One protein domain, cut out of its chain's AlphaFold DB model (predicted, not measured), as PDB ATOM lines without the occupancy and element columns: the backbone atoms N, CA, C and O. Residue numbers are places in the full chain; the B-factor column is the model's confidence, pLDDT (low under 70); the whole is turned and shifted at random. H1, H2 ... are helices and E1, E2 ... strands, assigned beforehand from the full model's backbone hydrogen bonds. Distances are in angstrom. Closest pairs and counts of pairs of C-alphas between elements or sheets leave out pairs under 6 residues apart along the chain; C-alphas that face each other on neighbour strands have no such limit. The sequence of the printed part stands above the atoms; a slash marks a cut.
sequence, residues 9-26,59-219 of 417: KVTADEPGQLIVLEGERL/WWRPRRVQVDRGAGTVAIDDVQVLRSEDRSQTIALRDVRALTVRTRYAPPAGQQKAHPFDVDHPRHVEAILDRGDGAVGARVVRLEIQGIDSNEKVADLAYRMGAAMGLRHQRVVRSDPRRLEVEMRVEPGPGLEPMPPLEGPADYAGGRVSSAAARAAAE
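Overview. This is residues 9 to 26 and 59 to 219 of the 417 residues of an uncharacterized protein of Acidobacteria bacterium (UniProt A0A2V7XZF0). Two twisted antiparallel sheets, E7 E6 E5 E9 E8 and E1 E2 E3 E4, are partly face to face in a loose, V-like sandwich, close at E2 and E7, with the helix H1 wedged between them where they spread. The short helix H2 packs on the side of H1 away from the four-strand sheet, and residues 109 to 115 stick out as a free loop. The printed part has 179 residues, with nine named strands and two named helices in the order E1 E2 E3 E4 E5 E6 E7 H1 E8 E9 H2; the class is mixed, helices and strands, though under half of the residues are in named elements. The whole is compact, with a radius of gyration of the C-alphas of 15.7 A and spans of 46 by 39 by 29 A.

Along the chain. E1, residues 18 to 23, begins at C-alpha 18, at (-29.620, -5.132, 32.196). After the cut comes E2, residues 60 to 68, 22.4 A long, which bends by 57 degrees at residue 63. E3 is residues 73 to 80, 22.5 A long, and E4 is residues 86 to 92, 20.1 A long. E5 is residues 98 to 104, E6 is residues 123 to 130, 22.4 A long, and E7 is residues 139 to 145. H1, residues 151 to 164, is 19.9 A long and begins at (-26.859, -26.603, 25.618). E8 is residues 169 to 175 and E9 is residues 180 to 185. H2, residues 211 to 218, is 10.5 A long and ends at (-23.293, -27.807, 18.171).

Arrangement. In the larger sheet E5, E6 and E7 make a meander, each strand the antiparallel neighbour of the one before; N 100 and O 128 are 2.9 A apart, and N 127 and O 141 are 2.9 A apart. E9 pairs with E5, N 101 to O 182 at 2.9 A, and forms a hairpin with the edge strand E8, N 171 to O 183 at 2.8 A. In the smaller sheet E2, E3 and E4 make a second meander, with N 66 and O 75 at 2.9 A and N 76 and O 89 at 2.8 A; E1 is at its edge beside E2, N 21 to O 65 at 2.8 A. The two sheets form a sandwich, two sheets face to face, with strands at 47 degrees to each other and the facing parts 9.9 A centre to centre. The closest C-alphas of E2 and E7 are those of Pro 62 and Leu 143, 6.8 A apart. H1 is on one face of each sheet, two layers in each case; its closest C-alpha pair with E5 is Ala 158 and Val 101, 5.7 A. Over the smaller sheet H1 has a height of 11.8 A and runs slantwise to the strands, over E1 at 38 degrees on the local plane. H1 and H2 touch at a steep tilt of 48 degrees, opposite ways, the closest C-alphas being those of Glu 152 and Ala 214, 4.8 A apart. H2 only grazes the larger sheet, with its residues 216 to 218. In both helices every O i to N i+4 pair is within hydrogen-bond range.

Size, cuts and confidence. The two C-alphas farthest apart, those of Gly 70 and Gln 111, are 46.4 A from each other. Residues 27 to 58 are not printed, and C-alphas 26 and 59 are 12.5 A apart across this cut. The links E5 to E6, of 18 residues, and E9 to H2, of 25 residues, are long. The mean pLDDT of the printed part is 80.2; 38 residues are under 70, among them residues 9 to 17 and 106 to 122.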
ATOM      1  N   LYS A   9     -36.637 -17.051  36.669       59.88
ATOM      2  CA  LYS A   9     -37.146 -16.500  35.409       59.88
ATOM      3  C   LYS A   9     -36.190 -15.421  34.900       59.88
ATOM      4  O   LYS A   9     -35.756 -14.563  35.665       59.88
ATOM      5  N   VAL A  10     -35.888 -15.451  33.603       63.38
ATOM      6  CA  VAL A  10     -35.079 -14.424  32.925       63.38
ATOM      7  C   VAL A  10     -36.008 -13.324  32.404       63.38
ATOM      8  O   VAL A  10     -36.970 -13.629  31.694       63.38
ATOM      9  N   THR A  11     -35.773 -12.064  32.772       59.62
ATOM     10  CA  THR A  11     -36.569 -10.920  32.289       59.62
ATOM     11  C   THR A  11     -36.127 -10.457  30.896       59.62
ATOM     12  O   THR A  11     -34.982 -10.645  30.488       59.62
ATOM     13  N   ALA A  12     -37.066  -9.877  30.136       56.84
ATOM     14  CA  ALA A  12     -36.920  -9.486  28.726       56.84
ATOM     15  C   ALA A  12     -36.146  -8.165  28.527       56.84
ATOM     16  O   ALA A  12     -36.567  -7.302  27.756       56.84
ATOM     17  N   ASP A  13     -35.046  -7.992  29.252       54.97
ATOM     18  CA  ASP A  13     -34.284  -6.746  29.268       54.97
ATOM     19  C   ASP A  13     -33.601  -6.462  27.914       54.97
ATOM     20  O   ASP A  13     -33.361  -7.364  27.100       54.97
ATOM     21  N   GLU A  14     -33.278  -5.187  27.663       55.78
ATOM     22  CA  GLU A  14     -32.560  -4.773  26.456       55.78
ATOM     23  C   GLU A  14     -31.231  -5.538  26.319       55.78
ATOM     24  O   GLU A  14     -30.468  -5.627  27.290       55.78
ATOM     25  N   PRO A  15     -30.909  -6.078  25.126       55.88
ATOM     26  CA  PRO A  15     -29.746  -6.936  24.942       55.88
ATOM     27  C   PRO A  15     -28.448  -6.216  25.341       55.88
ATOM     28  O   PRO A  15     -27.931  -5.371  24.613       55.88
ATOM     29  N   GLY A  16     -27.905  -6.585  26.506       59.78
ATOM     30  CA  GLY A  16     -26.594  -6.149  26.994       59.78
ATOM     31  C   GLY A  16     -26.570  -4.946  27.949       59.78
ATOM     32  O   GLY A  16     -25.465  -4.509  28.286       59.78
ATOM     33  N   GLN A  17     -27.723  -4.421  28.390       68.62
ATOM     34  CA  GLN A  17     -27.774  -3.319  29.372       68.62
ATOM     35  C   GLN A  17     -28.115  -3.772  30.794       68.62
ATOM     36  O   GLN A  17     -27.435  -3.381  31.743       68.62
ATOM     37  N   LEU A  18     -29.149  -4.597  30.927       78.00
ATOM     38  CA  LEU A  18     -29.620  -5.132  32.196       78.00
ATOM     39  C   LEU A  18     -29.915  -6.616  32.003       78.00
ATOM     40  O   LEU A  18     -30.350  -7.022  30.929       78.00
ATOM     41  N   ILE A  19     -29.628  -7.426  33.013       81.88
ATOM     42  CA  ILE A  19     -30.127  -8.798  33.090       81.88
ATOM     43  C   ILE A  19     -30.604  -9.025  34.506       81.88
ATOM     44  O   ILE A  19     -29.810  -8.890  35.440       81.88
ATOM     45  N   VAL A  20     -31.861  -9.430  34.653       81.94
ATOM     46  CA  VAL A  20     -32.397  -9.908  35.925       81.94
ATOM     47  C   VAL A  20     -32.799 -11.378  35.816       81.94
ATOM     48  O   VAL A  20     -33.578 -11.790  34.956       81.94
ATOM     49  N   LEU A  21     -32.240 -12.179  36.718       79.38
ATOM     50  CA  LEU A  21     -32.651 -13.552  36.982       79.38
ATOM     51  C   LEU A  21     -33.406 -13.542  38.311       79.38
ATOM     52  O   LEU A  21     -32.803 -13.231  39.338       79.38
ATOM     53  N   GLU A  22     -34.705 -13.847  38.300       72.38
ATOM     54  CA  GLU A  22     -35.572 -13.766  39.489       72.38
ATOM     55  C   GLU A  22     -36.147 -15.118  39.888       72.38
ATOM     56  O   GLU A  22     -36.862 -15.746  39.116       72.38
ATOM     57  N   GLY A  23     -35.835 -15.549  41.103       63.09
ATOM     58  CA  GLY A  23     -36.301 -16.772  41.730       63.09
ATOM     59  C   GLY A  23     -37.545 -16.523  42.567       63.09
ATOM     60  O   GLY A  23     -37.671 -15.481  43.222       63.09
ATOM     61  N   GLU A  24     -38.453 -17.497  42.604       56.94
ATOM     62  CA  GLU A  24     -39.568 -17.449  43.548       56.94
ATOM     63  C   GLU A  24     -39.065 -17.428  44.998       56.94
ATOM     64  O   GLU A  24     -38.134 -18.141  45.387       56.94
ATOM     65  N   ARG A  25     -39.685 -16.578  45.825       53.91
ATOM     66  CA  ARG A  25     -39.378 -16.528  47.254       53.91
ATOM     67  C   ARG A  25     -39.916 -17.808  47.882       53.91
ATOM     68  O   ARG A  25     -41.124 -18.028  47.868       53.91
ATOM     69  N   LEU A  26     -39.034 -18.614  48.468       50.56
ATOM     70  CA  LEU A  26     -39.439 -19.767  49.267       50.56
ATOM     71  C   LEU A  26     -40.294 -19.273  50.441       50.56
ATOM     72  O   LEU A  26     -39.786 -18.742  51.428       50.56
ATOM     73  N   TRP A  59     -26.581 -23.808  52.223       69.69
ATOM     74  CA  TRP A  59     -27.956 -23.410  52.587       69.69
ATOM     75  C   TRP A  59     -28.389 -22.046  52.047       69.69
ATOM     76  O   TRP A  59     -29.538 -21.652  52.260       69.69
ATOM     77  N   TRP A  60     -27.499 -21.333  51.361       74.75
ATOM     78  CA  TRP A  60     -27.813 -20.067  50.705       74.75
ATOM     79  C   TRP A  60     -28.168 -20.326  49.244       74.75
ATOM     80  O   TRP A  60     -27.454 -21.039  48.532       74.75
ATOM     81  N   ARG A  61     -29.297 -19.776  48.794       77.06
ATOM     82  CA  ARG A  61     -29.772 -19.918  47.414       77.06
ATOM     83  C   ARG A  61     -29.956 -18.548  46.776       77.06
ATOM     84  O   ARG A  61     -30.600 -17.705  47.400       77.06
ATOM     85  N   PRO A  62     -29.454 -18.330  45.548       77.94
ATOM     86  CA  PRO A  62     -29.663 -17.069  44.862       77.94
ATOM     87  C   PRO A  62     -31.143 -16.926  44.534       77.94
ATOM     88  O   PRO A  62     -31.727 -17.729  43.807       77.94
ATOM     89  N   ARG A  63     -31.746 -15.889  45.100       80.38
ATOM     90  CA  ARG A  63     -33.100 -15.447  44.800       80.38
ATOM     91  C   ARG A  63     -33.098 -14.482  43.630       80.38
ATOM     92  O   ARG A  63     -34.010 -14.528  42.819       80.38
ATOM     93  N   ARG A  64     -32.118 -13.588  43.545       83.88
ATOM     94  CA  ARG A  64     -32.049 -12.622  42.451       83.88
ATOM     95  C   ARG A  64     -30.612 -12.388  42.045       83.88
ATOM     96  O   ARG A  64     -29.757 -12.169  42.895       83.88
ATOM     97  N   VAL A  65     -30.357 -12.411  40.746       86.12
ATOM     98  CA  VAL A  65     -29.094 -11.930  40.183       86.12
ATOM     99  C   VAL A  65     -29.430 -10.822  39.208       86.12
ATOM    100  O   VAL A  65     -30.099 -11.066  38.208       86.12
ATOM    101  N   GLN A  66     -28.980  -9.612  39.513       89.69
ATOM    102  CA  GLN A  66     -29.178  -8.436  38.680       89.69
ATOM    103  C   GLN A  66     -27.822  -7.912  38.222       89.69
ATOM    104  O   GLN A  66     -26.983  -7.546  39.042       89.69
ATOM    105  N   VAL A  67     -27.611  -7.857  36.913       87.81
ATOM    106  CA  VAL A  67     -26.429  -7.244  36.300       87.81
ATOM    107  C   VAL A  67     -26.858  -5.935  35.661       87.81
ATOM    108  O   VAL A  67     -27.544  -5.966  34.645       87.81
ATOM    109  N   ASP A  68     -26.456  -4.807  36.239       88.06
ATOM    110  CA  ASP A  68     -26.787  -3.466  35.753       88.06
ATOM    111  C   ASP A  68     -25.529  -2.777  35.222       88.06
ATOM    112  O   ASP A  68     -24.633  -2.364  35.970       88.06
ATOM    113  N   ARG A  69     -25.456  -2.644  33.896       84.19
ATOM    114  CA  ARG A  69     -24.315  -2.021  33.231       84.19
ATOM    115  C   ARG A  69     -24.289  -0.505  33.402       84.19
ATOM    116  O   ARG A  69     -23.200   0.067  33.428       84.19
ATOM    117  N   GLY A  70     -25.453   0.134  33.522       83.62
ATOM    118  CA  GLY A  70     -25.565   1.574  33.754       83.62
ATOM    119  C   GLY A  70     -25.078   1.958  35.149       83.62
ATOM    120  O   GLY A  70     -24.327   2.920  35.299       83.62
ATOM    121  N   ALA A  71     -25.434   1.155  36.153       85.56
ATOM    122  CA  ALA A  71     -24.933   1.296  37.518       85.56
ATOM    123  C   ALA A  71     -23.501   0.757  37.696       85.56
ATOM    124  O   ALA A  71     -22.820   1.111  38.659       85.56
ATOM    125  N   GLY A  72     -23.028  -0.090  36.778       88.31
ATOM    126  CA  GLY A  72     -21.703  -0.695  36.846       88.31
ATOM    127  C   GLY A  72     -21.596  -1.780  37.919       88.31
ATOM    128  O   GLY A  72     -20.523  -1.930  38.513       88.31
ATOM    129  N   THR A  73     -22.677  -2.515  38.202       91.81
ATOM    130  CA  THR A  73     -22.755  -3.460  39.328       91.81
ATOM    131  C   THR A  73     -23.412  -4.799  38.979       91.81
ATOM    132  O   THR A  73     -24.219  -4.919  38.061       91.81
ATOM    133  N   VAL A  74     -23.064  -5.825  39.758       90.69
ATOM    134  CA  VAL A  74     -23.791  -7.094  39.877       90.69
ATOM    135  C   VAL A  74     -24.311  -7.194  41.301       90.69
ATOM    136  O   VAL A  74     -23.508  -7.231  42.233       90.69
ATOM    137  N   ALA A  75     -25.625  -7.245  41.475       90.75
ATOM    138  CA  ALA A  75     -26.267  -7.540  42.747       90.75
ATOM    139  C   ALA A  75     -26.693  -9.012  42.778       90.75
ATOM    140  O   ALA A  75     -27.317  -9.511  41.841       90.75
ATOM    141  N   ILE A  76     -26.325  -9.706  43.850       89.25
ATOM    142  CA  ILE A  76     -26.716 -11.086  44.131       89.25
ATOM    143  C   ILE A  76     -27.469 -11.063  45.454       89.25
ATOM    144  O   ILE A  76     -26.870 -10.815  46.502       89.25
ATOM    145  N   ASP A  77     -28.767 -11.321  45.391       87.75
ATOM    146  CA  ASP A  77     -29.618 -11.492  46.557       87.75
ATOM    147  C   ASP A  77     -29.779 -12.989  46.809       87.75
ATOM    148  O   ASP A  77     -30.382 -13.706  46.009       87.75
ATOM    149  N   ASP A  78     -29.238 -13.458  47.924       85.12
ATOM    150  CA  ASP A  78     -29.349 -14.824  48.410       85.12
ATOM    151  C   ASP A  78     -30.397 -14.896  49.530       85.12
ATOM    152  O   ASP A  78     -30.516 -13.985  50.351       85.12
ATOM    153  N   VAL A  79     -31.121 -16.012  49.606       81.81
ATOM    154  CA  VAL A  79     -31.993 -16.343  50.737       81.81
ATOM    155  C   VAL A  79     -31.489 -17.607  51.424       81.81
ATOM    156  O   VAL A  79     -31.121 -18.589  50.767       81.81
ATOM    157  N   GLN A  80     -31.467 -17.603  52.752       80.75
ATOM    158  CA  GLN A  80     -31.147 -18.785  53.536       80.75
ATOM    159  C   GLN A  80     -32.384 -19.679  53.643       80.75
ATOM    160  O   GLN A  80     -33.405 -19.284  54.207       80.75
ATOM    161  N   VAL A  81     -32.275 -20.916  53.159       71.25
ATOM    162  CA  VAL A  81     -33.415 -21.844  53.038       71.25
ATOM    163  C   VAL A  81     -34.080 -22.152  54.387       71.25
ATOM    164  O   VAL A  81     -35.287 -22.355  54.443       71.25
ATOM    165  N   LEU A  82     -33.312 -22.190  55.481       72.62
ATOM    166  CA  LEU A  82     -33.813 -22.636  56.788       72.62
ATOM    167  C   LEU A  82     -34.414 -21.523  57.650       72.62
ATOM    168  O   LEU A  82     -35.301 -21.802  58.454       72.62
ATOM    169  N   ARG A  83     -33.921 -20.285  57.527       73.12
ATOM    170  CA  ARG A  83     -34.332 -19.166  58.397       73.12
ATOM    171  C   ARG A  83     -35.026 -18.033  57.656       73.12
ATOM    172  O   ARG A  83     -35.484 -17.097  58.302       73.12
ATOM    173  N   SER A  84     -35.093 -18.109  56.326       73.88
ATOM    174  CA  SER A  84     -35.561 -17.010  55.477       73.88
ATOM    175  C   SER A  84     -34.784 -15.706  55.708       73.88
ATOM    176  O   SER A  84     -35.342 -14.620  55.571       73.88
ATOM    177  N   GLU A  85     -33.507 -15.809  56.091       82.31
ATOM    178  CA  GLU A  85     -32.599 -14.664  56.157       82.31
ATOM    179  C   GLU A  85     -32.227 -14.244  54.731       82.31
ATOM    180  O   GLU A  85     -31.906 -15.091  53.899       82.31
ATOM    181  N   ASP A  86     -32.269 -12.943  54.450       84.38
ATOM    182  CA  ASP A  86     -31.877 -12.380  53.159       84.38
ATOM    183  C   ASP A  86     -30.445 -11.815  53.276       84.38
ATOM    184  O   ASP A  86     -30.124 -11.073  54.209       84.38
ATOM    185  N   ARG A  87     -29.577 -12.148  52.317       86.50
ATOM    186  CA  ARG A  87     -28.224 -11.591  52.162       86.50
ATOM    187  C   ARG A  87     -28.146 -10.952  50.787       86.50
ATOM    188  O   ARG A  87     -28.410 -11.615  49.797       86.50
ATOM    189  N   SER A  88     -27.721  -9.697  50.711       87.88
ATOM    190  CA  SER A  88     -27.435  -9.050  49.430       87.88
ATOM    191  C   SER A  88     -25.947  -8.755  49.318       87.88
ATOM    192  O   SER A  88     -25.308  -8.311  50.276       87.88
ATOM    193  N   GLN A  89     -25.381  -9.033  48.150       89.62
ATOM    194  CA  GLN A  89     -24.004  -8.720  47.819       89.62
ATOM    195  C   GLN A  89     -23.949  -7.970  46.496       89.62
ATOM    196  O   GLN A  89     -24.362  -8.489  45.464       89.62
ATOM    197  N   THR A  90     -23.327  -6.794  46.515       90.94
ATOM    198  CA  THR A  90     -23.059  -6.010  45.308       90.94
ATOM    199  C   THR A  90     -21.580  -6.086  44.949       90.94
ATOM    200  O   THR A  90     -20.707  -5.941  45.805       90.94
ATOM    201  N   ILE A  91     -21.295  -6.317  43.672       90.44
ATOM    202  CA  ILE A  91     -19.954  -6.428  43.091       90.44
ATOM    203  C   ILE A  91     -19.844  -5.362  42.008       90.44
ATOM    204  O   ILE A  91     -20.745  -5.255  41.178       90.44
ATOM    205  N   ALA A  92     -18.769  -4.577  41.977       90.19
ATOM    206  CA  ALA A  92     -18.569  -3.655  40.864       90.19
ATOM    207  C   ALA A  92     -18.159  -4.438  39.607       90.19
ATOM    208  O   ALA A  92     -17.300  -5.315  39.665       90.19
ATOM    209  N   LEU A  93     -18.730  -4.101  38.451       89.88
ATOM    210  CA  LEU A  93     -18.433  -4.780  37.186       89.88
ATOM    211  C   LEU A  93     -16.965  -4.680  36.785       89.88
ATOM    212  O   LEU A  93     -16.406  -5.630  36.251       89.88
ATOM    213  N   ARG A  94     -16.317  -3.557  37.110       89.19
ATOM    214  CA  ARG A  94     -14.875  -3.365  36.892       89.19
ATOM    215  C   ARG A  94     -14.001  -4.372  37.652       89.19
ATOM    216  O   ARG A  94     -12.853  -4.569  37.268       89.19
ATOM    217  N   ASP A  95     -14.541  -4.980  38.708       90.44
ATOM    218  CA  ASP A  95     -13.844  -5.981  39.510       90.44
ATOM    219  C   ASP A  95     -14.063  -7.394  38.948       90.44
ATOM    220  O   ASP A  95     -13.324  -8.302  39.304       90.44
ATOM    221  N   VAL A  96     -15.037  -7.613  38.055       90.44
ATOM    222  CA  VAL A  96     -15.277  -8.921  37.426       90.44
ATOM    223  C   VAL A  96     -14.286  -9.118  36.280       90.44
ATOM    224  O   VAL A  96     -14.386  -8.488  35.228       90.44
ATOM    225  N   ARG A  97     -13.312 -10.013  36.469       91.25
ATOM    226  CA  ARG A  97     -12.270 -10.307  35.470       91.25
ATOM    227  C   ARG A  97     -12.634 -11.467  34.561       91.25
ATOM    228  O   ARG A  97     -12.336 -11.420  33.361       91.25
ATOM    229  N   ALA A  98     -13.285 -12.480  35.122       92.62
ATOM    230  CA  ALA A  98     -13.763 -13.631  34.379       92.62
ATOM    231  C   ALA A  98     -15.104 -14.140  34.915       92.62
ATOM    232  O   ALA A  98     -15.439 -13.976  36.089       92.62
ATOM    233  N   LEU A  99     -15.855 -14.786  34.032       94.62
ATOM    234  CA  LEU A  99     -17.076 -15.515  34.341       94.62
ATOM    235  C   LEU A  99     -16.979 -16.888  33.686       94.62
ATOM    236  O   LEU A  99     -16.763 -16.980  32.481       94.62
ATOM    237  N   THR A 100     -17.181 -17.946  34.461       95.38
ATOM    238  CA  THR A 100     -17.388 -19.292  33.915       95.38
ATOM    239  C   THR A 100     -18.821 -19.708  34.174       95.38
ATOM    240  O   THR A 100     -19.253 -19.738  35.324       95.38
ATOM    241  N   VAL A 101     -19.565 -20.016  33.117       93.44
ATOM    242  CA  VAL A 101     -20.919 -20.565  33.216       93.44
ATOM    243  C   VAL A 101     -20.863 -22.016  32.789       93.44
ATOM    244  O   VAL A 101     -20.466 -22.312  31.664       93.44
ATOM    245  N   ARG A 102     -21.261 -22.923  33.680       92.56
ATOM    246  CA  ARG A 102     -21.283 -24.356  33.392       92.56
ATOM    247  C   ARG A 102     -22.570 -25.014  33.836       92.56
ATOM    248  O   ARG A 102     -23.158 -24.614  34.837       92.56
ATOM    249  N   THR A 103     -22.988 -26.054  33.134       89.88
ATOM    250  CA  THR A 103     -24.051 -26.918  33.642       89.88
ATOM    251  C   THR A 103     -23.493 -27.906  34.653       89.88
ATOM    252  O   THR A 103     -22.346 -28.350  34.566       89.88
ATOM    253  N   ARG A 104     -24.337 -28.275  35.608       81.00
ATOM    254  CA  ARG A 104     -24.040 -29.284  36.613       81.00
ATOM    255  C   ARG A 104     -25.091 -30.373  36.552       81.00
ATOM    256  O   ARG A 104     -26.279 -30.090  36.404       81.00
ATOM    257  N   TYR A 105     -24.662 -31.620  36.705       72.88
ATOM    258  CA  TYR A 105     -25.617 -32.693  36.926       72.88
ATOM    259  C   TYR A 105     -26.089 -32.645  38.384       72.88
ATOM    260  O   TYR A 105     -25.295 -32.835  39.309       72.88
ATOM    261  N   ALA A 106     -27.385 -32.420  38.596       66.88
ATOM    262  CA  ALA A 106     -28.011 -32.673  39.883       66.88
ATOM    263  C   ALA A 106     -28.914 -33.904  39.755       66.88
ATOM    264  O   ALA A 106     -29.798 -33.930  38.897       66.88
ATOM    265  N   PRO A 107     -28.704 -34.947  40.573       59.50
ATOM    266  CA  PRO A 107     -29.613 -36.076  40.581       59.50
ATOM    267  C   PRO A 107     -30.997 -35.617  41.072       59.50
ATOM    268  O   PRO A 107     -31.065 -34.837  42.025       59.50
ATOM    269  N   PRO A 108     -32.099 -36.127  40.492       56.12
ATOM    270  CA  PRO A 108     -33.439 -35.826  40.979       56.12
ATOM    271  C   PRO A 108     -33.571 -36.231  42.453       56.12
ATOM    272  O   PRO A 108     -33.079 -37.288  42.873       56.12
ATOM    273  N   ALA A 109     -34.231 -35.384  43.245       52.34
ATOM    274  CA  ALA A 109     -34.499 -35.661  44.647       52.34
ATOM    275  C   ALA A 109     -35.524 -36.806  44.771       52.34
ATOM    276  O   ALA A 109     -36.672 -36.686  44.356       52.34
ATOM    277  N   GLY A 110     -35.113 -37.933  45.361       54.22
ATOM    278  CA  GLY A 110     -35.993 -39.075  45.640       54.22
ATOM    279  C   GLY A 110     -36.008 -40.173  44.568       54.22
ATOM    280  O   GLY A 110     -35.104 -40.294  43.746       54.22
ATOM    281  N   GLN A 111     -37.029 -41.038  44.629       49.78
ATOM    282  CA  GLN A 111     -37.194 -42.208  43.748       49.78
ATOM    283  C   GLN A 111     -37.872 -41.887  42.404       49.78
ATOM    284  O   GLN A 111     -38.210 -42.803  41.654       49.78
ATOM    285  N   GLN A 112     -38.107 -40.612  42.087       47.44
ATOM    286  CA  GLN A 112     -38.744 -40.249  40.825       47.44
ATOM    287  C   GLN A 112     -37.832 -40.613  39.645       47.44
ATOM    288  O   GLN A 112     -36.662 -40.226  39.592       47.44
ATOM    289  N   LYS A 113     -38.385 -41.378  38.696       47.88
ATOM    290  CA  LYS A 113     -37.815 -41.592  37.360       47.88
ATOM    291  C   LYS A 113     -38.001 -40.301  36.562       47.88
ATOM    292  O   LYS A 113     -38.925 -40.204  35.764       47.88
ATOM    293  N   ALA A 114     -37.201 -39.286  36.851       44.31
ATOM    294  CA  ALA A 114     -37.204 -38.055  36.072       44.31
ATOM    295  C   ALA A 114     -36.407 -38.268  34.779       44.31
ATOM    296  O   ALA A 114     -35.321 -38.851  34.810       44.31
ATOM    297  N   HIS A 115     -36.935 -37.788  33.652       48.22
ATOM    298  CA  HIS A 115     -36.156 -37.615  32.431       48.22
ATOM    299  C   HIS A 115     -35.331 -36.325  32.590       48.22
ATOM    300  O   HIS A 115     -35.919 -35.254  32.702       48.22
ATOM    301  N   PRO A 116     -33.987 -36.386  32.637       44.47
ATOM    302  CA  PRO A 116     -33.148 -35.256  33.064       44.47
ATOM    303  C   PRO A 116     -33.076 -34.071  32.080       44.47
ATOM    304  O   PRO A 116     -32.387 -33.097  32.370       44.47
ATOM    305  N   PHE A 117     -33.770 -34.141  30.939       49.50
ATOM    306  CA  PHE A 117     -33.757 -33.131  29.869       49.50
ATOM    307  C   PHE A 117     -35.164 -32.844  29.323       49.50
ATOM    308  O   PHE A 117     -35.341 -32.626  28.127       49.50
ATOM    309  N   ASP A 118     -36.175 -32.929  30.184       46.25
ATOM    310  CA  ASP A 118     -37.532 -32.503  29.843       46.25
ATOM    311  C   ASP A 118     -37.681 -30.989  30.061       46.25
ATOM    312  O   ASP A 118     -37.039 -30.433  30.956       46.25
ATOM    313  N   VAL A 119     -38.548 -30.330  29.288       46.16
ATOM    314  CA  VAL A 119     -38.829 -28.879  29.372       46.16
ATOM    315  C   VAL A 119     -39.258 -28.479  30.792       46.16
ATOM    316  O   VAL A 119     -38.988 -27.368  31.253       46.16
ATOM    317  N   ASP A 120     -39.869 -29.426  31.504       48.06
ATOM    318  CA  ASP A 120     -40.393 -29.269  32.858       48.06
ATOM    319  C   ASP A 120     -39.332 -29.436  33.967       48.06
ATOM    320  O   ASP A 120     -39.627 -29.185  35.138       48.06
ATOM    321  N   HIS A 121     -38.094 -29.836  33.640       57.81
ATOM    322  CA  HIS A 121     -37.020 -30.016  34.623       57.81
ATOM    323  C   HIS A 121     -35.983 -28.886  34.512       57.81
ATOM    324  O   HIS A 121     -35.328 -28.749  33.476       57.81
ATOM    325  N   PRO A 122     -35.788 -28.069  35.565       61.91
ATOM    326  CA  PRO A 122     -34.815 -26.988  35.523       61.91
ATOM    327  C   PRO A 122     -33.404 -27.557  35.394       61.91
ATOM    328  O   PRO A 122     -33.019 -28.495  36.097       61.91
ATOM    329  N   ARG A 123     -32.598 -26.952  34.524       72.06
ATOM    330  CA  ARG A 123     -31.182 -27.296  34.424       72.06
ATOM    331  C   ARG A 123     -30.397 -26.504  35.454       72.06
ATOM    332  O   ARG A 123     -30.572 -25.296  35.613       72.06
ATOM    333  N   HIS A 124     -29.518 -27.205  36.159       80.56
ATOM    334  CA  HIS A 124     -28.663 -26.605  37.172       80.56
ATOM    335  C   HIS A 124     -27.451 -25.967  36.490       80.56
ATOM    336  O   HIS A 124     -26.678 -26.647  35.807       80.56
ATOM    337  N   VAL A 125     -27.293 -24.661  36.671       84.50
ATOM    338  CA  VAL A 125     -26.216 -23.857  36.089       84.50
ATOM    339  C   VAL A 125     -25.393 -23.247  37.218       84.50
ATOM    340  O   VAL A 125     -25.931 -22.675  38.158       84.50
ATOM    341  N   GLU A 126     -24.074 -23.352  37.144       88.94
ATOM    342  CA  GLU A 126     -23.158 -22.652  38.040       88.94
ATOM    343  C   GLU A 126     -22.508 -21.493  37.287       88.94
ATOM    344  O   GLU A 126     -21.881 -21.695  36.249       88.94
ATOM    345  N   ALA A 127     -22.652 -20.282  37.823       90.06
ATOM    346  CA  ALA A 127     -21.948 -19.089  37.379       90.06
ATOM    347  C   ALA A 127     -20.831 -18.772  38.380       90.06
ATOM    348  O   ALA A 127     -21.089 -18.483  39.547       90.06
ATOM    349  N   ILE A 128     -19.584 -18.857  37.935       91.94
ATOM    350  CA  ILE A 128     -18.385 -18.671  38.749       91.94
ATOM    351  C   ILE A 128     -17.758 -17.334  38.365       91.94
ATOM    352  O   ILE A 128     -17.216 -17.200  37.269       91.94
ATOM    353  N   LEU A 129     -17.857 -16.346  39.255       91.38
ATOM    354  CA  LEU A 129     -17.327 -15.000  39.050       91.38
ATOM    355  C   LEU A 129     -15.935 -14.881  39.678       91.38
ATOM    356  O   LEU A 129     -15.793 -15.019  40.895       91.38
ATOM    357  N   ASP A 130     -14.931 -14.577  38.862       90.50
ATOM    358  CA  ASP A 130     -13.560 -14.306  39.301       90.50
ATOM    359  C   ASP A 130     -13.303 -12.794  39.392       90.50
ATOM    360  O   ASP A 130     -13.625 -12.038  38.469       90.50
ATOM    361  N   ARG A 131     -12.707 -12.367  40.513       86.56
ATOM    362  CA  ARG A 131     -12.418 -10.963  40.836       86.56
ATOM    363  C   ARG A 131     -10.943 -10.565  40.705       86.56
ATOM    364  O   ARG A 131     -10.608  -9.398  40.880       86.56
ATOM    365  N   GLY A 132     -10.060 -11.502  40.360       68.62
ATOM    366  CA  GLY A 132      -8.729 -11.196  39.838       68.62
ATOM    367  C   GLY A 132      -7.601 -10.852  40.812       68.62
ATOM    368  O   GLY A 132      -6.482 -10.857  40.334       68.62
ATOM    369  N   ASP A 133      -7.813 -10.588  42.110       57.50
ATOM    370  CA  ASP A 133      -6.708 -10.503  43.092       57.50
ATOM    371  C   ASP A 133      -7.205 -10.440  44.555       57.50
ATOM    372  O   ASP A 133      -8.033  -9.605  44.918       57.50
ATOM    373  N   GLY A 134      -6.668 -11.307  45.423       50.88
ATOM    374  CA  GLY A 134      -6.619 -11.142  46.890       50.88
ATOM    375  C   GLY A 134      -7.916 -11.233  47.715       50.88
ATOM    376  O   GLY A 134      -7.847 -11.533  48.908       50.88
ATOM    377  N   ALA A 135      -9.098 -11.026  47.137       50.47
ATOM    378  CA  ALA A 135     -10.368 -11.137  47.853       50.47
ATOM    379  C   ALA A 135     -10.958 -12.547  47.699       50.47
ATOM    380  O   ALA A 135     -11.510 -12.869  46.656       50.47
ATOM    381  N   VAL A 136     -10.814 -13.373  48.743       54.62
ATOM    382  CA  VAL A 136     -11.623 -14.570  49.071       54.62
ATOM    383  C   VAL A 136     -12.371 -15.197  47.878       54.62
ATOM    384  O   VAL A 136     -13.569 -14.989  47.737       54.62
ATOM    385  N   GLY A 137     -11.662 -15.998  47.073       65.56
ATOM    386  CA  GLY A 137     -12.214 -17.012  46.163       65.56
ATOM    387  C   GLY A 137     -13.134 -16.532  45.027       65.56
ATOM    388  O   GLY A 137     -13.823 -15.520  45.097       65.56
ATOM    389  N   ALA A 138     -13.200 -17.313  43.950       77.25
ATOM    390  CA  ALA A 138     -14.236 -17.118  42.942       77.25
ATOM    391  C   ALA A 138     -15.632 -17.276  43.580       77.25
ATOM    392  O   ALA A 138     -15.885 -18.241  44.312       77.25
ATOM    393  N   ARG A 139     -16.560 -16.346  43.312       85.88
ATOM    394  CA  ARG A 139     -17.942 -16.449  43.809       85.88
ATOM    395  C   ARG A 139     -18.704 -17.424  42.924       85.88
ATOM    396  O   ARG A 139     -18.974 -17.122  41.767       85.88
ATOM    397  N   VAL A 140     -19.079 -18.567  43.487       86.19
ATOM    398  CA  VAL A 140     -19.951 -19.541  42.824       86.19
ATOM    399  C   VAL A 140     -21.407 -19.194  43.118       86.19
ATOM    400  O   VAL A 140     -21.821 -19.178  44.275       86.19
ATOM    401  N   VAL A 141     -22.180 -18.943  42.068       84.81
ATOM    402  CA  VAL A 141     -23.624 -18.712  42.122       84.81
ATOM    403  C   VAL A 141     -24.315 -19.899  41.461       84.81
ATOM    404  O   VAL A 141     -24.098 -20.174  40.283       84.81
ATOM    405  N   ARG A 142     -25.122 -20.636  42.229       85.06
ATOM    406  CA  ARG A 142     -25.817 -21.847  41.762       85.06
ATOM    407  C   ARG A 142     -27.245 -21.503  41.357       85.06
ATOM    408  O   ARG A 142     -28.085 -21.275  42.219       85.06
ATOM    409  N   LEU A 143     -27.494 -21.466  40.058       80.38
ATOM    410  CA  LEU A 143     -28.741 -21.048  39.436       80.38
ATOM    411  C   LEU A 143     -29.555 -22.278  39.010       80.38
ATOM    412  O   LEU A 143     -29.026 -23.213  38.407       80.38
ATOM    413  N   GLU A 144     -30.851 -22.262  39.295       76.50
ATOM    414  CA  GLU A 144     -31.835 -23.213  38.768       76.50
ATOM    415  C   GLU A 144     -32.763 -22.429  37.843       76.50
ATOM    416  O   GLU A 144     -33.481 -21.539  38.297       76.50
ATOM    417  N   ILE A 145     -32.688 -22.684  36.534       73.31
ATOM    418  CA  ILE A 145     -33.332 -21.830  35.522       73.31
ATOM    419  C   ILE A 145     -34.343 -22.651  34.727       73.31
ATOM    420  O   ILE A 145     -34.011 -23.706  34.181       73.31
ATOM    421  N   GLN A 146     -35.582 -22.160  34.652       70.31
ATOM    422  CA  GLN A 146     -36.650 -22.827  33.901       70.31
ATOM    423  C   GLN A 146     -36.510 -22.594  32.408       70.31
ATOM    424  O   GLN A 146     -36.050 -21.542  31.960       70.31
ATOM    425  N   GLY A 147     -36.948 -23.581  31.630       69.75
ATOM    426  CA  GLY A 147     -36.947 -23.502  30.175       69.75
ATOM    427  C   GLY A 147     -35.558 -23.582  29.543       69.75
ATOM    428  O   GLY A 147     -35.485 -23.580  28.320       69.75
ATOM    429  N   ILE A 148     -34.473 -23.677  30.324       76.94
ATOM    430  CA  ILE A 148     -33.128 -24.008  29.835       76.94
ATOM    431  C   ILE A 148     -32.971 -25.525  29.885       76.94
ATOM    432  O   ILE A 148     -32.476 -26.077  30.854       76.94
ATOM    433  N   ASP A 149     -33.398 -26.197  28.830       79.56
ATOM    434  CA  ASP A 149     -33.360 -27.659  28.669       79.56
ATOM    435  C   ASP A 149     -32.215 -28.125  27.747       79.56
ATOM    436  O   ASP A 149     -31.895 -29.311  27.691       79.56
ATOM    437  N   SER A 150     -31.555 -27.192  27.052       86.19
ATOM    438  CA  SER A 150     -30.587 -27.485  25.995       86.19
ATOM    439  C   SER A 150     -29.243 -26.776  26.209       86.19
ATOM    440  O   SER A 150     -29.130 -25.825  26.991       86.19
ATOM    441  N   ASN A 151     -28.178 -27.251  25.551       89.81
ATOM    442  CA  ASN A 151     -26.859 -26.603  25.618       89.81
ATOM    443  C   ASN A 151     -26.878 -25.230  24.947       89.81
ATOM    444  O   ASN A 151     -26.260 -24.298  25.445       89.81
ATOM    445  N   GLU A 152     -27.628 -25.081  23.863       91.62
ATOM    446  CA  GLU A 152     -27.799 -23.825  23.141       91.62
ATOM    447  C   GLU A 152     -28.356 -22.739  24.068       91.62
ATOM    448  O   GLU A 152     -27.843 -21.624  24.099       91.62
ATOM    449  N   LYS A 153     -29.358 -23.074  24.891       90.19
ATOM    450  CA  LYS A 153     -29.946 -22.129  25.849       90.19
ATOM    451  C   LYS A 153     -28.972 -21.748  26.970       90.19
ATOM    452  O   LYS A 153     -28.944 -20.592  27.385       90.19
ATOM    453  N   VAL A 154     -28.131 -22.681  27.428       91.12
ATOM    454  CA  VAL A 154     -27.073 -22.380  28.415       91.12
ATOM    455  C   VAL A 154     -25.992 -21.488  27.804       91.12
ATOM    456  O   VAL A 154     -25.535 -20.558  28.465       91.12
ATOM    457  N   ALA A 155     -25.596 -21.739  26.554       93.56
ATOM    458  CA  ALA A 155     -24.627 -20.910  25.842       93.56
ATOM    459  C   ALA A 155     -25.152 -19.480  25.668       93.56
ATOM    460  O   ALA A 155     -24.432 -18.519  25.932       93.56
ATOM    461  N   ASP A 156     -26.425 -19.337  25.285       92.00
ATOM    462  CA  ASP A 156     -27.068 -18.033  25.123       92.00
ATOM    463  C   ASP A 156     -27.135 -17.274  26.452       92.00
ATOM    464  O   ASP A 156     -26.748 -16.105  26.520       92.00
ATOM    465  N   LEU A 157     -27.514 -17.958  27.539       90.56
ATOM    466  CA  LEU A 157     -27.470 -17.396  28.887       90.56
ATOM    467  C   LEU A 157     -26.061 -16.936  29.261       90.56
ATOM    468  O   LEU A 157     -25.905 -15.823  29.764       90.56
ATOM    469  N   ALA A 158     -25.049 -17.769  29.016       93.44
ATOM    470  CA  ALA A 158     -23.664 -17.445  29.323       93.44
ATOM    471  C   ALA A 158     -23.233 -16.162  28.604       93.44
ATOM    472  O   ALA A 158     -22.779 -15.223  29.258       93.44
ATOM    473  N   TYR A 159     -23.458 -16.073  27.290       92.62
ATOM    474  CA  TYR A 159     -23.118 -14.888  26.501       92.62
ATOM    475  C   TYR A 159     -23.861 -13.642  26.961       92.62
ATOM    476  O   TYR A 159     -23.258 -12.574  27.051       92.62
ATOM    477  N   ARG A 160     -25.144 -13.767  27.313       90.81
ATOM    478  CA  ARG A 160     -25.916 -12.648  27.858       90.81
ATOM    479  C   ARG A 160     -25.322 -12.170  29.179       90.81
ATOM    480  O   ARG A 160     -25.014 -10.985  29.298       90.81
ATOM    481  N   MET A 161     -25.086 -13.076  30.130       90.50
ATOM    482  CA  MET A 161     -24.457 -12.742  31.413       90.50
ATOM    483  C   MET A 161     -23.086 -12.087  31.212       90.50
ATOM    484  O   MET A 161     -22.820 -11.036  31.794       90.50
ATOM    485  N   GLY A 162     -22.240 -12.654  30.349       91.69
ATOM    486  CA  GLY A 162     -20.924 -12.101  30.042       91.69
ATOM    487  C   GLY A 162     -20.994 -10.709  29.414       91.69
ATOM    488  O   GLY A 162     -20.280  -9.805  29.848       91.69
ATOM    489  N   ALA A 163     -21.888 -10.500  28.447       90.31
ATOM    490  CA  ALA A 163     -22.076  -9.210  27.789       90.31
ATOM    491  C   ALA A 163     -22.603  -8.129  28.745       90.31
ATOM    492  O   ALA A 163     -22.111  -6.997  28.712       90.31
ATOM    493  N   ALA A 164     -23.555  -8.468  29.622       88.19
ATOM    494  CA  ALA A 164     -24.042  -7.556  30.658       88.19
ATOM    495  C   ALA A 164     -22.936  -7.209  31.666       88.19
ATOM    496  O   ALA A 164     -22.848  -6.067  32.113       88.19
ATOM    497  N   MET A 165     -22.032  -8.156  31.947       90.44
ATOM    498  CA  MET A 165     -20.861  -7.918  32.789       90.44
ATOM    499  C   MET A 165     -19.714  -7.176  32.079       90.44
ATOM    500  O   MET A 165     -18.697  -6.874  32.698       90.44
ATOM    501  N   GLY A 166     -19.852  -6.859  30.788       90.25
ATOM    502  CA  GLY A 166     -18.822  -6.167  30.013       90.25
ATOM    503  C   GLY A 166     -17.640  -7.051  29.594       90.25
ATOM    504  O   GLY A 166     -16.613  -6.519  29.164       90.25
ATOM    505  N   LEU A 167     -17.777  -8.379  29.678       93.69
ATOM    506  CA  LEU A 167     -16.788  -9.330  29.174       93.69
ATOM    507  C   LEU A 167     -16.796  -9.320  27.646       93.69
ATOM    508  O   LEU A 167     -17.841  -9.167  27.009       93.69
ATOM    509  N   ARG A 168     -15.611  -9.447  27.050       94.19
ATOM    510  CA  ARG A 168     -15.409  -9.208  25.611       94.19
ATOM    511  C   ARG A 168     -14.914 -10.423  24.860       94.19
ATOM    512  O   ARG A 168     -14.990 -10.428  23.636       94.19
ATOM    513  N   HIS A 169     -14.417 -11.423  25.574       96.38
ATOM    514  CA  HIS A 169     -13.875 -12.630  24.987       96.38
ATOM    515  C   HIS A 169     -14.503 -13.857  25.639       96.38
ATOM    516  O   HIS A 169     -14.843 -13.821  26.823       96.38
ATOM    517  N   GLN A 170     -14.658 -14.927  24.870       95.69
ATOM    518  CA  GLN A 170     -15.289 -16.172  25.285       95.69
ATOM    519  C   GLN A 170     -14.548 -17.385  24.732       95.69
ATOM    520  O   GLN A 170     -13.880 -17.312  23.701       95.69
ATOM    521  N   ARG A 171     -14.672 -18.510  25.423       95.06
ATOM    522  CA  ARG A 171     -14.207 -19.816  24.982       95.06
ATOM    523  C   ARG A 171     -15.153 -20.865  25.532       95.06
ATOM    524  O   ARG A 171     -15.292 -21.012  26.743       95.06
ATOM    525  N   VAL A 172     -15.725 -21.665  24.643       94.75
ATOM    526  CA  VAL A 172     -16.353 -22.924  25.042       94.75
ATOM    527  C   VAL A 172     -15.235 -23.871  25.479       94.75
ATOM    528  O   VAL A 172     -14.436 -24.319  24.649       94.75
ATOM    529  N   VAL A 173     -15.144 -24.118  26.784       93.69
ATOM    530  CA  VAL A 173     -14.163 -25.023  27.402       93.69
ATOM    531  C   VAL A 173     -14.598 -26.465  27.187       93.69
ATOM    532  O   VAL A 173     -13.779 -27.325  26.865       93.69
ATOM    533  N   ARG A 174     -15.903 -26.714  27.323       91.88
ATOM    534  CA  ARG A 174     -16.496 -28.037  27.191       91.88
ATOM    535  C   ARG A 174     -17.877 -27.942  26.564       91.88
ATOM    536  O   ARG A 174     -18.669 -27.081  26.936       91.88
ATOM    537  N   SER A 175     -18.160 -28.840  25.628       92.00
ATOM    538  CA  SER A 175     -19.486 -29.023  25.039       92.00
ATOM    539  C   SER A 175     -19.683 -30.503  24.747       92.00
ATOM    540  O   SER A 175     -18.987 -31.090  23.919       92.00
ATOM    541  N   ASP A 176     -20.596 -31.124  25.478       89.62
ATOM    542  CA  ASP A 176     -21.003 -32.511  25.321       89.62
ATOM    543  C   ASP A 176     -22.511 -32.656  25.590       89.62
ATOM    544  O   ASP A 176     -23.133 -31.713  26.085       89.62
ATOM    545  N   PRO A 177     -23.138 -33.808  25.286       82.06
ATOM    546  CA  PRO A 177     -24.588 -33.961  25.413       82.06
ATOM    547  C   PRO A 177     -25.166 -33.623  26.795       82.06
ATOM    548  O   PRO A 177     -26.350 -33.320  26.895       82.06
ATOM    549  N   ARG A 178     -24.362 -33.668  27.867       80.19
ATOM    550  CA  ARG A 178     -24.806 -33.327  29.227       80.19
ATOM    551  C   ARG A 178     -24.307 -31.986  29.712       80.19
ATOM    552  O   ARG A 178     -24.976 -31.367  30.549       80.19
ATOM    553  N   ARG A 179     -23.125 -31.574  29.261       87.06
ATOM    554  CA  ARG A 179     -22.424 -30.423  29.795       87.06
ATOM    555  C   ARG A 179     -22.042 -29.399  28.762       87.06
ATOM    556  O   ARG A 179     -21.476 -29.708  27.723       87.06
ATOM    557  N   LEU A 180     -22.285 -28.154  29.140       91.75
ATOM    558  CA  LEU A 180     -21.691 -26.999  28.505       91.75
ATOM    559  C   LEU A 180     -20.926 -26.222  29.568       91.75
ATOM    560  O   LEU A 180     -21.448 -26.011  30.660       91.75
ATOM    561  N   GLU A 181     -19.718 -25.789  29.234       94.94
ATOM    562  CA  GLU A 181     -18.916 -24.862  30.020       94.94
ATOM    563  C   GLU A 181     -18.369 -23.772  29.104       94.94
ATOM    564  O   GLU A 181     -17.641 -24.046  28.145       94.94
ATOM    565  N   VAL A 182     -18.735 -22.530  29.408       95.94
ATOM    566  CA  VAL A 182     -18.311 -21.335  28.681       95.94
ATOM    567  C   VAL A 182     -17.538 -20.447  29.640       95.94
ATOM    568  O   VAL A 182     -18.071 -19.968  30.642       95.94
ATOM    569  N   GLU A 183     -16.276 -20.221  29.313       96.50
ATOM    570  CA  GLU A 183     -15.410 -19.278  30.000       96.50
ATOM    571  C   GLU A 183     -15.427 -17.945  29.262       96.50
ATOM    572  O   GLU A 183     -15.349 -17.898  28.036       96.50
ATOM    573  N   MET A 184     -15.506 -16.849  30.005       96.50
ATOM    574  CA  MET A 184     -15.559 -15.500  29.465       96.50
ATOM    575  C   MET A 184     -14.630 -14.587  30.247       96.50
ATOM    576  O   MET A 184     -14.529 -14.694  31.470       96.50
ATOM    577  N   ARG A 185     -13.955 -13.672  29.550       95.69
ATOM    578  CA  ARG A 185     -12.974 -12.753  30.138       95.69
ATOM    579  C   ARG A 185     -13.065 -11.356  29.535       95.69
ATOM    580  O   ARG A 185     -13.544 -11.157  28.415       95.69
ATOM    581  N   VAL A 186     -12.573 -10.375  30.288       93.38
ATOM    582  CA  VAL A 186     -12.391  -9.003  29.786       93.38
ATOM    583  C   VAL A 186     -11.259  -8.963  28.760       93.38
ATOM    584  O   VAL A 186     -11.434  -8.458  27.652       93.38
ATOM    585  N   GLU A 187     -10.110  -9.526  29.122       92.38
ATOM    586  CA  GLU A 187      -8.882  -9.500  28.326       92.38
ATOM    587  C   GLU A 187      -8.782 -10.722  27.401       92.38
ATOM    588  O   GLU A 187      -9.302 -11.793  27.735       92.38
ATOM    589  N   PRO A 188      -8.132 -10.582  26.232       93.94
ATOM    590  CA  PRO A 188      -7.874 -11.713  25.354       93.94
ATOM    591  C   PRO A 188      -6.906 -12.703  26.012       93.94
ATOM    592  O   PRO A 188      -6.090 -12.348  26.861       93.94
ATOM    593  N   GLY A 189      -6.956 -13.958  25.578       91.50
ATOM    594  CA  GLY A 189      -6.049 -15.000  26.050       91.50
ATOM    595  C   GLY A 189      -6.072 -16.238  25.153       91.50
ATOM    596  O   GLY A 189      -6.777 -16.257  24.143       91.50
ATOM    597  N   PRO A 190      -5.296 -17.282  25.488       91.06
ATOM    598  CA  PRO A 190      -5.148 -18.454  24.630       91.06
ATOM    599  C   PRO A 190      -6.482 -19.162  24.343       91.06
ATOM    600  O   PRO A 190      -7.139 -19.681  25.249       91.06
ATOM    601  N   GLY A 191      -6.872 -19.203  23.067       90.75
ATOM    602  CA  GLY A 191      -8.115 -19.836  22.608       90.75
ATOM    603  C   GLY A 191      -9.398 -19.078  22.969       90.75
ATOM    604  O   GLY A 191     -10.477 -19.636  22.798       90.75
ATOM    605  N   LEU A 192      -9.294 -17.851  23.494       94.25
ATOM    606  CA  LEU A 192     -10.433 -16.960  23.683       94.25
ATOM    607  C   LEU A 192     -10.713 -16.210  22.377       94.25
ATOM    608  O   LEU A 192      -9.825 -15.589  21.794       94.25
ATOM    609  N   GLU A 193     -11.963 -16.250  21.945       94.50
ATOM    610  CA  GLU A 193     -12.478 -15.556  20.768       94.50
ATOM    611  C   GLU A 193     -13.285 -14.325  21.199       94.50
ATOM    612  O   GLU A 193     -13.778 -14.290  22.328       94.50
ATOM    613  N   PRO A 194     -13.463 -13.306  20.343       95.31
ATOM    614  CA  PRO A 194     -14.378 -12.207  20.633       95.31
ATOM    615  C   PRO A 194     -15.796 -12.712  20.938       95.31
ATOM    616  O   PRO A 194     -16.303 -13.619  20.277       95.31
ATOM    617  N   MET A 195     -16.445 -12.108  21.933       92.75
ATOM    618  CA  MET A 195     -17.831 -12.405  22.286       92.75
ATOM    619  C   MET A 195     -18.744 -12.110  21.085       92.75
ATOM    620  O   MET A 195     -18.651 -11.017  20.515       92.75
ATOM    621  N   PRO A 196     -19.636 -13.035  20.692       89.56
ATOM    622  CA  PRO A 196     -20.586 -12.769  19.623       89.56
ATOM    623  C   PRO A 196     -21.587 -11.673  20.031       89.56
ATOM    624  O   PRO A 196     -21.913 -11.538  21.214       89.56
ATOM    625  N   PRO A 197     -22.111 -10.891  19.069       86.81
ATOM    626  CA  PRO A 197     -23.192  -9.957  19.350       86.81
ATOM    627  C   PRO A 197     -24.456 -10.714  19.772       86.81
ATOM    628  O   PRO A 197     -24.768 -11.778  19.235       86.81
ATOM    629  N   LEU A 198     -25.199 -10.153  20.726       84.62
ATOM    630  CA  LEU A 198     -26.472 -10.717  21.167       84.62
ATOM    631  C   LEU A 198     -27.579 -10.405  20.153       84.62
ATOM    632  O   LEU A 198     -27.753  -9.259  19.738       84.62
ATOM    633  N   GLU A 199     -28.361 -11.420  19.796       82.00
ATOM    634  CA  GLU A 199     -29.484 -11.309  18.862       82.00
ATOM    635  C   GLU A 199     -30.798 -11.149  19.647       82.00
ATOM    636  O   GLU A 199     -31.374 -12.124  20.128       82.00
ATOM    637  N   GLY A 200     -31.272  -9.907  19.804       77.75
ATOM    638  CA  GLY A 200     -32.570  -9.602  20.429       77.75
ATOM    639  C   GLY A 200     -32.709 -10.016  21.910       77.75
ATOM    640  O   GLY A 200     -31.734 -10.422  22.551       77.75
ATOM    641  N   PRO A 201     -33.918  -9.888  22.493       75.38
ATOM    642  CA  PRO A 201     -34.193 -10.302  23.871       75.38
ATOM    643  C   PRO A 201     -34.196 -11.834  24.022       75.38
ATOM    644  O   PRO A 201     -34.424 -12.561  23.052       75.38
ATOM    645  N   ALA A 202     -33.945 -12.319  25.241       72.88
ATOM    646  CA  ALA A 202     -33.983 -13.747  25.561       72.88
ATOM    647  C   ALA A 202     -35.428 -14.276  25.556       72.88
ATOM    648  O   ALA A 202     -36.316 -13.649  26.129       72.88
ATOM    649  N   ASP A 203     -35.655 -15.446  24.952       76.19
ATOM    650  CA  ASP A 203     -36.936 -16.163  25.006       76.19
ATOM    651  C   ASP A 203     -36.692 -17.681  25.020       76.19
ATOM    652  O   ASP A 203     -36.854 -18.383  24.020       76.19
ATOM    653  N   TYR A 204     -36.251 -18.194  26.173       78.75
ATOM    654  CA  TYR A 204     -35.937 -19.618  26.338       78.75
ATOM    655  C   TYR A 204     -37.180 -20.510  26.333       78.75
ATOM    656  O   TYR A 204     -37.110 -21.636  25.841       78.75
ATOM    657  N   ALA A 205     -38.313 -20.001  26.830       75.62
ATOM    658  CA  ALA A 205     -39.588 -20.714  26.809       75.62
ATOM    659  C   ALA A 205     -40.092 -20.912  25.370       75.62
ATOM    660  O   ALA A 205     -40.541 -21.999  25.022       75.62
ATOM    661  N   GLY A 206     -39.938 -19.896  24.512       76.00
ATOM    662  CA  GLY A 206     -40.198 -19.987  23.074       76.00
ATOM    663  C   GLY A 206     -39.096 -20.684  22.265       76.00
ATOM    664  O   GLY A 206     -39.194 -20.748  21.041       76.00
ATOM    665  N   GLY A 207     -38.038 -21.191  22.913       80.00
ATOM    666  CA  GLY A 207     -36.932 -21.898  22.257       80.00
ATOM    667  C   GLY A 207     -35.986 -21.006  21.448       80.00
ATOM    668  O   GLY A 207     -35.174 -21.518  20.678       80.00
ATOM    669  N   ARG A 208     -36.066 -19.681  21.594       83.25
ATOM    670  CA  ARG A 208     -35.216 -18.741  20.863       83.25
ATOM    671  C   ARG A 208     -33.861 -18.605  21.551       83.25
ATOM    672  O   ARG A 208     -33.771 -18.224  22.715       83.25
ATOM    673  N   VAL A 209     -32.809 -18.863  20.786       87.75
ATOM    674  CA  VAL A 209     -31.401 -18.719  21.177       87.75
ATOM    675  C   VAL A 209     -30.653 -18.001  20.059       87.75
ATOM    676  O   VAL A 209     -31.060 -18.088  18.898       87.75
ATOM    677  N   SER A 210     -29.570 -17.294  20.379       88.00
ATOM    678  CA  SER A 210     -28.736 -16.679  19.344       88.00
ATOM    679  C   SER A 210     -28.086 -17.731  18.440       88.00
ATOM    680  O   SER A 210     -27.714 -18.828  18.872       88.00
ATOM    681  N   SER A 211     -27.873 -17.377  17.172       89.31
ATOM    682  CA  SER A 211     -27.183 -18.245  16.207       89.31
ATOM    683  C   SER A 211     -25.763 -18.623  16.659       89.31
ATOM    684  O   SER A 211     -25.261 -19.713  16.372       89.31
ATOM    685  N   ALA A 212     -25.095 -17.729  17.391       90.00
ATOM    686  CA  ALA A 212     -23.776 -17.974  17.955       90.00
ATOM    687  C   ALA A 212     -23.815 -19.001  19.094       90.00
ATOM    688  O   ALA A 212     -22.945 -19.869  19.149       90.00
ATOM    689  N   ALA A 213     -24.831 -18.947  19.961       90.38
ATOM    690  CA  ALA A 213     -25.045 -19.945  21.005       90.38
ATOM    691  C   ALA A 213     -25.335 -21.331  20.415       90.38
ATOM    692  O   ALA A 213     -24.747 -22.320  20.855       90.38
ATOM    693  N   ALA A 214     -26.154 -21.394  19.360       91.50
ATOM    694  CA  ALA A 214     -26.429 -22.638  18.645       91.50
ATOM    695  C   ALA A 214     -25.152 -23.265  18.058       91.50
ATOM    696  O   ALA A 214     -24.883 -24.445  18.268       91.50
ATOM    697  N   ARG A 215     -24.312 -22.468  17.383       90.38
ATOM    698  CA  ARG A 215     -23.027 -22.947  16.836       90.38
ATOM    699  C   ARG A 215     -22.055 -23.409  17.921       90.38
ATOM    700  O   ARG A 215     -21.415 -24.441  17.760       90.38
ATOM    701  N   ALA A 216     -21.968 -22.661  19.018       88.12
ATOM    702  CA  ALA A 216     -21.095 -22.976  20.144       88.12
ATOM    703  C   ALA A 216     -21.466 -24.301  20.830       88.12
ATOM    704  O   ALA A 216     -20.584 -25.059  21.227       88.12
ATOM    705  N   ALA A 217     -22.764 -24.589  20.942       88.31
ATOM    706  CA  ALA A 217     -23.266 -25.840  21.497       88.31
ATOM    707  C   ALA A 217     -23.178 -27.020  20.510       88.31
ATOM    708  O   ALA A 217     -22.979 -28.152  20.945       88.31
ATOM    709  N   ALA A 218     -23.289 -26.766  19.200       87.69
ATOM    710  CA  ALA A 218     -23.293 -27.807  18.171       87.69
ATOM    711  C   ALA A 218     -21.947 -28.533  18.012       87.69
ATOM    712  O   ALA A 218     -21.930 -29.696  17.610       87.69
ATOM    713  N   GLU A 219     -20.821 -27.875  18.305       85.75
ATOM    714  CA  GLU A 219     -19.489 -28.472  18.183       85.75
ATOM    715  C   GLU A 219     -19.081 -29.196  19.485       85.75
ATOM    716  O   GLU A 219     -18.871 -28.538  20.510       85.75
TER     717      GLU A 219